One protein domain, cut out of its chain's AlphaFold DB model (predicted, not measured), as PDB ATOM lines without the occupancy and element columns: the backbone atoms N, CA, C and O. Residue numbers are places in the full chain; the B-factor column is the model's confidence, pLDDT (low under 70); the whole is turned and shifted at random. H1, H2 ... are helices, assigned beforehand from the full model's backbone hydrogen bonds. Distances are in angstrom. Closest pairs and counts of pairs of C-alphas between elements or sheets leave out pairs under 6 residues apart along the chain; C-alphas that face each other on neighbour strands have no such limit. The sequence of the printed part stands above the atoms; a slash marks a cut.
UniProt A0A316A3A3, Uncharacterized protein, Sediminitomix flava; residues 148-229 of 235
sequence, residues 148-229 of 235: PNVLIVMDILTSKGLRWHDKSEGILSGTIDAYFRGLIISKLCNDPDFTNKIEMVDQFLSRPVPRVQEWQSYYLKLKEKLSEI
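AT A GLANCE: This is residues 148 to 229 of the 235 residues of an uncharacterized protein of Sediminitomix flava (UniProt A0A316A3A3). Three helices, H2, H3 and H5, run nearly in line with one another, their centres making a triangle, and H1 packs at a steep tilt on a part of H2. The short H4 sits in the turn from H3 to H5, and a long loop, residues 160 to 176, leads from H1 to H2. The printed part has 82 residues with five named helices, in the order H1 to H5, and no named strand; its class is all helix. It is compact, with a radius of gyration of the C-alphas of 12.1 A and spans of 32 by 31 by 19 A.

IN THESE COORDINATES: Find C-alpha 148 at (103.707, 52.157, 129.466); from there H1 runs 16.6 A to residue 159. H2, residues 177 to 188, is 16.6 A long, and H3, residues 194 to 205, 16.5 A. H4 holds residues 210 to 213. H5, residues 216 to 228, runs 19.3 A to C-alpha 228 at (90.583, 38.848, 123.354).

HOW THE PARTS SIT: Start at H2, the hub. With residues 182 to 186 alone it touches H1, opposite ways at a steep tilt of 58 degrees; the closest C-alphas, of Leu 151 and Ser 186, are 6.4 A apart. H2 and H3 form a helical hairpin: they touch at a shallow tilt of 13 degrees, closest at the C-alphas of Ser 186 and Phe 194, 5.9 A. H5 touches H2, the same way at a shallow tilt of 10 degrees, closest at the C-alphas of Ile 184 and Leu 226, 6.9 A. The helix packing is mostly aligned, but only just, with 2 of 3 pairs at a shallow tilt. H3 and H5 are close but not clearly touching, and H4 and H5 meet only through their link. H1 is apart from H3, H4 and H5. In H1, H2 and H3 every O i to N i+4 pair is within hydrogen-bond range, in H5 8 of 9; H4 is too short for such a pair.

THE WHOLE: Look at the C-alphas of Ser 168 and Glu 228, the two farthest apart, at 33.4 A. The printed part has no cut; the link from H1 to H2 is long, the others tight. The mean pLDDT of the printed part is 93.5, and no printed residue is under 70.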
ATOM      1  N   PRO A 148     104.441  50.982 128.991       98.06
ATOM      2  CA  PRO A 148     103.707  52.157 129.466       98.06
ATOM      3  C   PRO A 148     104.382  53.502 129.172       98.06
ATOM      4  O   PRO A 148     103.695  54.497 128.958       98.06
ATOM      5  N   ASN A 149     105.714  53.555 129.061       98.31
ATOM      6  CA  ASN A 149     106.394  54.787 128.653       98.31
ATOM      7  C   ASN A 149     106.104  55.157 127.190       98.31
ATOM      8  O   ASN A 149     106.115  56.342 126.852       98.31
ATOM      9  N   VAL A 150     105.829  54.175 126.323       98.31
ATOM     10  CA  VAL A 150     105.369  54.432 124.950       98.31
ATOM     11  C   VAL A 150     103.943  54.974 124.962       98.31
ATOM     12  O   VAL A 150     103.678  55.954 124.267       98.31
ATOM     13  N   LEU A 151     103.059  54.408 125.792       98.56
ATOM     14  CA  LEU A 151     101.685  54.898 125.947       98.56
ATOM     15  C   LEU A 151     101.652  56.373 126.384       98.56
ATOM     16  O   LEU A 151     100.989  57.180 125.743       98.56
ATOM     17  N   ILE A 152     102.465  56.758 127.373       98.25
ATOM     18  CA  ILE A 152     102.576  58.161 127.814       98.25
ATOM     19  C   ILE A 152     102.957  59.091 126.649       98.25
ATOM     20  O   ILE A 152     102.416  60.188 126.510       98.25
ATOM     21  N   VAL A 153     103.892  58.676 125.785       98.12
ATOM     22  CA  VAL A 153     104.273  59.478 124.611       98.12
ATOM     23  C   VAL A 153     103.132  59.552 123.598       98.12
ATOM     24  O   VAL A 153     102.900  60.620 123.033       98.12
ATOM     25  N   MET A 154     102.400  58.456 123.385       98.31
ATOM     26  CA  MET A 154     101.208  58.460 122.535       98.31
ATOM     27  C   MET A 154     100.165  59.461 123.040       98.31
ATOM     28  O   MET A 154      99.638  60.222 122.233       98.31
ATOM     29  N   ASP A 155      99.925  59.524 124.349       98.31
ATOM     30  CA  ASP A 155      98.972  60.459 124.954       98.31
ATOM     31  C   ASP A 155      99.405  61.917 124.768       98.31
ATOM     32  O   ASP A 155      98.604  62.759 124.363       98.31
ATOM     33  N   ILE A 156     100.697  62.209 124.963       98.12
ATOM     34  CA  ILE A 156     101.275  63.539 124.709       98.12
ATOM     35  C   ILE A 156     101.133  63.940 123.234       98.12
ATOM     36  O   ILE A 156     100.931  65.114 122.919       98.12
ATOM     37  N   LEU A 157     101.274  62.994 122.303       97.62
ATOM     38  CA  LEU A 157     101.082  63.263 120.877       97.62
ATOM     39  C   LEU A 157      99.612  63.549 120.572       97.62
ATOM     40  O   LEU A 157      99.315  64.562 119.935       97.62
ATOM     41  N   THR A 158      98.699  62.726 121.089       96.31
ATOM     42  CA  THR A 158      97.251  62.925 120.949       96.31
ATOM     43  C   THR A 158      96.824  64.284 121.506       96.31
ATOM     44  O   THR A 158      96.112  65.023 120.827       96.31
ATOM     45  N   SER A 159      97.320  64.682 122.684       96.88
ATOM     46  CA  SER A 159      96.983  65.972 123.304       96.88
ATOM     47  C   SER A 159      97.475  67.180 122.496       96.88
ATOM     48  O   SER A 159      96.958  68.283 122.651       96.88
ATOM     49  N   LYS A 160      98.480  66.987 121.632       97.06
ATOM     50  CA  LYS A 160      98.986  67.991 120.685       97.06
ATOM     51  C   LYS A 160      98.286  67.938 119.321       97.06
ATOM     52  O   LYS A 160      98.654  68.695 118.427       97.06
ATOM     53  N   GLY A 161      97.322  67.035 119.125       95.06
ATOM     54  CA  GLY A 161      96.697  66.779 117.826       95.06
ATOM     55  C   GLY A 161      97.638  66.118 116.811       95.06
ATOM     56  O   GLY A 161      97.398  66.189 115.605       95.06
ATOM     57  N   LEU A 162      98.725  65.499 117.279       95.75
ATOM     58  CA  LEU A 162      99.715  64.829 116.442       95.75
ATOM     59  C   LEU A 162      99.408  63.337 116.316       95.75
ATOM     60  O   LEU A 162      98.827  62.703 117.194       95.75
ATOM     61  N   ARG A 163      99.845  62.756 115.199       95.00
ATOM     62  CA  ARG A 163      99.755  61.311 114.970       95.00
ATOM     63  C   ARG A 163     100.843  60.598 115.766       95.00
ATOM     64  O   ARG A 163     101.952  61.105 115.890       95.00
ATOM     65  N   TRP A 164     100.579  59.370 116.206       97.50
ATOM     66  CA  TRP A 164     101.578  58.575 116.932       97.50
ATOM     67  C   TRP A 164     102.835  58.241 116.110       97.50
ATOM     68  O   TRP A 164     103.896  58.011 116.684       97.50
ATOM     69  N   HIS A 165     102.717  58.250 114.779       95.25
ATOM     70  CA  HIS A 165     103.810  58.104 113.807       95.25
ATOM     71  C   HIS A 165     104.138  59.430 113.098       95.25
ATOM     72  O   HIS A 165     104.531  59.444 111.930       95.25
ATOM     73  N   ASP A 166     103.888  60.569 113.752       94.88
ATOM     74  CA  ASP A 166     104.275  61.861 113.198       94.88
ATOM     75  C   ASP A 166     105.766  61.884 112.819       94.88
ATOM     76  O   ASP A 166     106.610  61.346 113.530       94.88
ATOM     77  N   LYS A 167     106.100  62.512 111.688       89.88
ATOM     78  CA  LYS A 167     107.464  62.477 111.140       89.88
ATOM     79  C   LYS A 167     108.494  63.226 111.986       89.88
ATOM     80  O   LYS A 167     109.680  62.975 111.815       89.88
ATOM     81  N   SER A 168     108.060  64.173 112.815       90.25
ATOM     82  CA  SER A 168     108.952  64.997 113.641       90.25
ATOM     83  C   SER A 168     108.944  64.600 115.113       90.25
ATOM     84  O   SER A 168     109.972  64.673 115.787       90.25
ATOM     85  N   GLU A 169     107.788  64.172 115.613       93.44
ATOM     86  CA  GLU A 169     107.567  63.959 117.046       93.44
ATOM     87  C   GLU A 169     107.093  62.539 117.383       93.44
ATOM     88  O   GLU A 169     107.082  62.164 118.553       93.44
ATOM     89  N   GLY A 170     106.691  61.757 116.377       95.00
ATOM     90  CA  GLY A 170     106.139  60.421 116.554       95.00
ATOM     91  C   GLY A 170     107.130  59.427 117.149       95.00
ATOM     92  O   GLY A 170     108.344  59.602 117.094       95.00
ATOM     93  N   ILE A 171     106.584  58.348 117.702       96.62
ATOM     94  CA  ILE A 171     107.363  57.242 118.271       96.62
ATOM     95  C   ILE A 171     107.018  55.904 117.625       96.62
ATOM     96  O   ILE A 171     107.886  55.042 117.500       96.62
ATOM     97  N   LEU A 172     105.766  55.724 117.192       97.06
ATOM     98  CA  LEU A 172     105.327  54.472 116.596       97.06
ATOM     99  C   LEU A 172     105.839  54.357 115.164       97.06
ATOM    100  O   LEU A 172     105.748  55.282 114.358       97.06
ATOM    101  N   SER A 173     106.357  53.179 114.854       92.38
ATOM    102  CA  SER A 173     106.855  52.841 113.533       92.38
ATOM    103  C   SER A 173     105.719  52.476 112.581       92.38
ATOM    104  O   SER A 173     104.713  51.882 112.972       92.38
ATOM    105  N   GLY A 174     105.944  52.750 111.297       87.62
ATOM    106  CA  GLY A 174     105.055  52.369 110.211       87.62
ATOM    107  C   GLY A 174     104.297  53.563 109.651       87.62
ATOM    108  O   GLY A 174     104.755  54.704 109.700       87.62
ATOM    109  N   THR A 175     103.147  53.271 109.060       86.31
ATOM    110  CA  THR A 175     102.254  54.259 108.457       86.31
ATOM    111  C   THR A 175     100.889  54.169 109.132       86.31
ATOM    112  O   THR A 175     100.746  54.553 110.288       86.31
ATOM    113  N   ILE A 176      99.879  53.619 108.459       89.00
ATOM    114  CA  ILE A 176      98.554  53.388 109.037       89.00
ATOM    115  C   ILE A 176      98.613  52.284 110.102       89.00
ATOM    116  O   ILE A 176      97.976  52.407 111.146       89.00
ATOM    117  N   ASP A 177      99.458  51.271 109.907       89.00
ATOM    118  CA  ASP A 177      99.712  50.190 110.866       89.00
ATOM    119  C   ASP A 177     100.333  50.663 112.193       89.00
ATOM    120  O   ASP A 177     100.301  49.937 113.187       89.00
ATOM    121  N   ALA A 178     100.833  51.899 112.266       94.19
ATOM    122  CA  ALA A 178     101.227  52.500 113.536       94.19
ATOM    123  C   ALA A 178     100.026  52.707 114.476       94.19
ATOM    124  O   ALA A 178     100.159  52.538 115.685       94.19
ATOM    125  N   TYR A 179      98.834  53.014 113.946       95.31
ATOM    126  CA  TYR A 179      97.622  53.078 114.772       95.31
ATOM    127  C   TYR A 179      97.279  51.717 115.368       95.31
ATOM    128  O   TYR A 179      96.821  51.635 116.502       95.31
ATOM    129  N   PHE A 180      97.549  50.639 114.638       95.19
ATOM    130  CA  PHE A 180      97.245  49.289 115.097       95.19
ATOM    131  C   PHE A 180      98.146  48.911 116.265       95.19
ATOM    132  O   PHE A 180      97.658  48.470 117.301       95.19
ATOM    133  N   ARG A 181      99.446  49.198 116.137       96.38
ATOM    134  CA  ARG A 181     100.405  49.067 117.239       96.38
ATOM    135  C   ARG A 181      99.986  49.881 118.452       96.38
ATOM    136  O   ARG A 181     100.027  49.361 119.558       96.38
ATOM    137  N   GLY A 182      99.542  51.121 118.251       97.81
ATOM    138  CA  GLY A 182      99.090  51.967 119.351       97.81
ATOM    139  C   GLY A 182      97.862  51.408 120.073       97.81
ATOM    140  O   GLY A 182      97.843  51.386 121.298       97.81
ATOM    141  N   LEU A 183      96.875  50.870 119.353       98.25
ATOM    142  CA  LEU A 183      95.722  50.217 119.983       98.25
ATOM    143  C   LEU A 183      96.118  48.947 120.746       98.25
ATOM    144  O   LEU A 183      95.624  48.721 121.847       98.25
ATOM    145  N   ILE A 184      97.034  48.145 120.197       98.06
ATOM    146  CA  ILE A 184      97.558  46.955 120.879       98.06
ATOM    147  C   ILE A 184      98.310  47.353 122.153       98.06
ATOM    148  O   ILE A 184      98.074  46.764 123.201       98.06
ATOM    149  N   ILE A 185      99.174  48.372 122.084       98.50
ATOM    150  CA  ILE A 185      99.899  48.916 123.241       98.50
ATOM    151  C   ILE A 185      98.918  49.406 124.308       98.50
ATOM    152  O   ILE A 185      99.026  49.012 125.462       98.50
ATOM    153  N   SER A 186      97.939  50.223 123.921       98.25
ATOM    154  CA  SER A 186      96.908  50.751 124.818       98.25
ATOM    155  C   SER A 186      96.146  49.615 125.520       98.25
ATOM    156  O   SER A 186      96.027  49.610 126.745       98.25
ATOM    157  N   LYS A 187      95.757  48.569 124.778       97.94
ATOM    158  CA  LYS A 187      95.104  47.382 125.341       97.94
ATOM    159  C   LYS A 187      96.006  46.603 126.307       97.94
ATOM    160  O   LYS A 187      95.575  46.276 127.408       97.94
ATOM    161  N   LEU A 188      97.257  46.332 125.925       98.19
ATOM    162  CA  LEU A 188      98.235  45.624 126.765       98.19
ATOM    163  C   LEU A 188      98.579  46.394 128.048       98.19
ATOM    164  O   LEU A 188      98.953  45.778 129.047       98.19
ATOM    165  N   CYS A 189      98.446  47.718 128.019       98.12
ATOM    166  CA  CYS A 189      98.697  48.609 129.144       98.12
ATOM    167  C   CYS A 189      97.486  48.835 130.066       98.12
ATOM    168  O   CYS A 189      97.608  49.620 131.001       98.12
ATOM    169  N   ASN A 190      96.339  48.195 129.807       97.31
ATOM    170  CA  ASN A 190      95.078  48.464 130.508       97.31
ATOM    171  C   ASN A 190      94.694  49.958 130.512       97.31
ATOM    172  O   ASN A 190      94.285  50.517 131.525       97.31
ATOM    173  N   ASP A 191      94.878  50.620 129.374       97.69
ATOM    174  CA  ASP A 191      94.691  52.061 129.247       97.69
ATOM    175  C   ASP A 191      93.226  52.488 129.498       97.69
ATOM    176  O   ASP A 191      92.331  52.060 128.758       97.69
ATOM    177  N   PRO A 192      92.952  53.366 130.484       96.25
ATOM    178  CA  PRO A 192      91.595  53.843 130.766       96.25
ATOM    179  C   PRO A 192      90.988  54.658 129.613       96.25
ATOM    180  O   PRO A 192      89.768  54.789 129.526       96.25
ATOM    181  N   ASP A 193      91.819  55.188 128.714       96.75
ATOM    182  CA  ASP A 193      91.420  55.988 127.555       96.75
ATOM    183  C   ASP A 193      91.314  55.151 126.261       96.75
ATOM    184  O   ASP A 193      91.130  55.685 125.164       96.75
ATOM    185  N   PHE A 194      91.401  53.817 126.361       97.44
ATOM    186  CA  PHE A 194      91.382  52.909 125.207       97.44
ATOM    187  C   PHE A 194      90.178  53.136 124.277       97.44
ATOM    188  O   PHE A 194      90.337  53.162 123.055       97.44
ATOM    189  N   THR A 195      88.981  53.356 124.831       97.06
ATOM    190  CA  THR A 195      87.761  53.600 124.040       97.06
ATOM    191  C   THR A 195      87.885  54.850 123.168       97.06
ATOM    192  O   THR A 195      87.601  54.793 121.974       97.06
ATOM    193  N   ASN A 196      88.394  55.956 123.714       96.94
ATOM    194  CA  ASN A 196      88.570  57.193 122.952       96.94
ATOM    195  C   ASN A 196      89.628  57.025 121.851       96.94
ATOM    196  O   ASN A 196      89.487  57.556 120.747       96.94
ATOM    197  N   LYS A 197      90.674  56.232 122.110       97.69
ATOM    198  CA  LYS A 197      91.681  55.885 121.098       97.69
ATOM    199  C   LYS A 197      91.097  55.034 119.968       97.69
ATOM    200  O   LYS A 197      91.462  55.255 118.812       97.69
ATOM    201  N   ILE A 198      90.178  54.108 120.262       97.31
ATOM    202  CA  ILE A 198      89.424  53.367 119.235       97.31
ATOM    203  C   ILE A 198      88.617  54.336 118.372       97.31
ATOM    204  O   ILE A 198      88.773  54.313 117.153       97.31
ATOM    205  N   GLU A 199      87.844  55.234 118.985       96.31
ATOM    206  CA  GLU A 199      87.031  56.216 118.258       96.31
ATOM    207  C   GLU A 199      87.882  57.132 117.368       96.31
ATOM    208  O   GLU A 199      87.533  57.385 116.213       96.31
ATOM    209  N   MET A 200      89.039  57.584 117.861       94.81
ATOM    210  CA  MET A 200      89.993  58.370 117.074       94.81
ATOM    211  C   MET A 200      90.453  57.608 115.820       94.81
ATOM    212  O   MET A 200      90.541  58.182 114.728       94.81
ATOM    213  N   VAL A 201      90.753  56.314 115.957       94.94
ATOM    214  CA  VAL A 201      91.184  55.470 114.835       94.94
ATOM    215  C   VAL A 201      90.020  55.173 113.881       94.94
ATOM    216  O   VAL A 201      90.210  55.277 112.668       94.94
ATOM    217  N   ASP A 202      88.812  54.901 114.388       94.69
ATOM    218  CA  ASP A 202      87.590  54.742 113.584       94.69
ATOM    219  C   ASP A 202      87.330  56.000 112.728       94.69
ATOM    220  O   ASP A 202      87.105  55.918 111.516       94.69
ATOM    221  N   GLN A 203      87.444  57.195 113.319       92.25
ATOM    222  CA  GLN A 203      87.291  58.465 112.602       92.25
ATOM    223  C   GLN A 203      88.350  58.651 111.508       92.25
ATOM    224  O   GLN A 203      88.042  59.142 110.420       92.25
ATOM    225  N   PHE A 204      89.601  58.254 111.752       89.31
ATOM    226  CA  PHE A 204      90.645  58.327 110.731       89.31
ATOM    227  C   PHE A 204      90.393  57.343 109.577       89.31
ATOM    228  O   PHE A 204      90.539  57.717 108.410       89.31
ATOM    229  N   LEU A 205      89.988  56.108 109.888       89.06
ATOM    230  CA  LEU A 205      89.812  55.031 108.909       89.06
ATOM    231  C   LEU A 205      88.477  55.070 108.147       89.06
ATOM    232  O   LEU A 205      88.340  54.426 107.105       89.06
ATOM    233  N   SER A 206      87.508  55.853 108.621       87.31
ATOM    234  CA  SER A 206      86.258  56.127 107.895       87.31
ATOM    235  C   SER A 206      86.436  57.097 106.718       87.31
ATOM    236  O   SER A 206      85.540  57.236 105.883       87.31
ATOM    237  N   ARG A 207      87.598  57.757 106.606       85.44
ATOM    238  CA  ARG A 207      87.889  58.690 105.509       85.44
ATOM    239  C   ARG A 207      87.917  57.945 104.164       85.44
ATOM    240  O   ARG A 207      88.636  56.952 104.045       85.44
ATOM    241  N   PRO A 208      87.222  58.438 103.121       81.62
ATOM    242  CA  PRO A 208      87.120  57.766 101.824       81.62
ATOM    243  C   PRO A 208      88.380  57.990 100.968       81.62
ATOM    244  O   PRO A 208      88.335  58.590  99.897       81.62
ATOM    245  N   VAL A 209      89.534  57.535 101.460       84.75
ATOM    246  CA  VAL A 209      90.826  57.614 100.767       84.75
ATOM    247  C   VAL A 209      91.238  56.194 100.359       84.75
ATOM    248  O   VAL A 209      91.260  55.326 101.230       84.75
ATOM    249  N   PRO A 210      91.616  55.922  99.092       81.31
ATOM    250  CA  PRO A 210      91.938  54.562  98.635       81.31
ATOM    251  C   PRO A 210      92.979  53.851  99.509       81.31
ATOM    252  O   PRO A 210      92.770  52.728  99.954       81.31
ATOM    253  N   ARG A 211      94.044  54.575  99.884       77.69
ATOM    254  CA  ARG A 211      95.093  54.069 100.784       77.69
ATOM    255  C   ARG A 211      94.601  53.699 102.179       77.69
ATOM    256  O   ARG A 211      95.327  53.012 102.871       77.69
ATOM    257  N   VAL A 212      93.451  54.198 102.626       81.62
ATOM    258  CA  VAL A 212      92.839  53.875 103.926       81.62
ATOM    259  C   VAL A 212      91.915  52.663 103.798       81.62
ATOM    260  O   VAL A 212      91.911  51.802 104.675       81.62
ATOM    261  N   GLN A 213      91.186  52.554 102.684       81.25
ATOM    262  CA  GLN A 213      90.274  51.438 102.409       81.25
ATOM    263  C   GLN A 213      90.993  50.084 102.403       81.25
ATOM    264  O   GLN A 213      90.470  49.109 102.939       81.25
ATOM    265  N   GLU A 214      92.231  50.040 101.902       82.81
ATOM    266  CA  GLU A 214      93.088  48.844 101.926       82.81
ATOM    267  C   GLU A 214      93.343  48.292 103.342       82.81
ATOM    268  O   GLU A 214      93.638  47.108 103.498       82.81
ATOM    269  N   TRP A 215      93.207  49.124 104.378       86.75
ATOM    270  CA  TRP A 215      93.450  48.747 105.773       86.75
ATOM    271  C   TRP A 215      92.174  48.446 106.557       86.75
ATOM    272  O   TRP A 215      92.269  47.981 107.690       86.75
ATOM    273  N   GLN A 216      90.986  48.676 105.989       86.62
ATOM    274  CA  GLN A 216      89.721  48.490 106.710       86.62
ATOM    275  C   GLN A 216      89.494  47.030 107.106       86.62
ATOM    276  O   GLN A 216      89.141  46.750 108.250       86.62
ATOM    277  N   SER A 217      89.752  46.090 106.194       86.19
ATOM    278  CA  SER A 217      89.609  44.655 106.473       86.19
ATOM    279  C   SER A 217      90.575  44.182 107.560       86.19
ATOM    280  O   SER A 217      90.199  43.387 108.418       86.19
ATOM    281  N   TYR A 218      91.802  44.707 107.561       88.56
ATOM    282  CA  TYR A 218      92.771  44.459 108.622       88.56
ATOM    283  C   TYR A 218      92.242  45.034 109.942       88.56
ATOM    284  O   TYR A 218      92.121  44.320 110.933       88.56
ATOM    285  N   TYR A 219      91.844  46.300 109.955       91.69
ATOM    286  CA  TYR A 219      91.383  46.951 111.170       91.69
ATOM    287  C   TYR A 219      90.168  46.265 111.820       91.69
ATOM    288  O   TYR A 219      90.116  46.161 113.043       91.69
ATOM    289  N   LEU A 220      89.225  45.733 111.036       91.06
ATOM    290  CA  LEU A 220      88.101  44.958 111.578       91.06
ATOM    291  C   LEU A 220      88.572  43.705 112.331       91.06
ATOM    292  O   LEU A 220      88.188  43.515 113.483       91.06
ATOM    293  N   LYS A 221      89.481  42.923 111.737       92.62
ATOM    294  CA  LYS A 221      90.095  41.766 112.411       92.62
ATOM    295  C   LYS A 221      90.877  42.181 113.657       92.62
ATOM    296  O   LYS A 221      90.898  41.462 114.651       92.62
ATOM    297  N   LEU A 222      91.528  43.347 113.618       94.62
ATOM    298  CA  LEU A 222      92.232  43.869 114.784       94.62
ATOM    299  C   LEU A 222      91.253  44.165 115.919       94.62
ATOM    300  O   LEU A 222      91.548  43.819 117.055       94.62
ATOM    301  N   LYS A 223      90.098  44.779 115.639       94.56
ATOM    302  CA  LYS A 223      89.086  45.063 116.667       94.56
ATOM    303  C   LYS A 223      88.564  43.794 117.333       94.56
ATOM    304  O   LYS A 223      88.448  43.772 118.555       94.56
ATOM    305  N   GLU A 224      88.319  42.740 116.555       94.38
ATOM    306  CA  GLU A 224      87.978  41.417 117.092       94.38
ATOM    307  C   GLU A 224      89.092  40.920 118.018       94.38
ATOM    308  O   GLU A 224      88.848  40.644 119.193       94.38
ATOM    309  N   LYS A 225      90.342  40.944 117.547       95.38
ATOM    310  CA  LYS A 225      91.490  40.491 118.336       95.38
ATOM    311  C   LYS A 225      91.728  41.306 119.612       95.38
ATOM    312  O   LYS A 225      92.088  40.744 120.641       95.38
ATOM    313  N   LEU A 226      91.510  42.620 119.576       96.88
ATOM    314  CA  LEU A 226      91.633  43.511 120.736       96.88
ATOM    315  C   LEU A 226      90.654  43.163 121.860       96.88
ATOM    316  O   LEU A 226      90.947  43.461 123.017       96.88
ATOM    317  N   SER A 227      89.522  42.526 121.552       93.25
ATOM    318  CA  SER A 227      88.578  42.063 122.574       93.25
ATOM    319  C   SER A 227      89.080  40.843 123.356       93.25
ATOM    320  O   SER A 227      88.664  40.649 124.493       93.25
ATOM    321  N   GLU A 228      90.017  40.081 122.784       94.62
ATOM    322  CA  GLU A 228      90.583  38.848 123.354       94.62
ATOM    323  C   GLU A 228      91.901  39.073 124.111       94.62
ATOM    324  O   GLU A 228      92.434  38.155 124.733       94.62
ATOM    325  N   ILE A 229      92.493  40.264 123.991       95.06
ATOM    326  CA  ILE A 229      93.797  40.558 124.585       95.06
ATOM    327  C   ILE A 229      93.620  40.928 126.052       95.06
ATOM    328  O   ILE A 229      93.029  41.960 126.374       95.06
TER     329      ILE A 229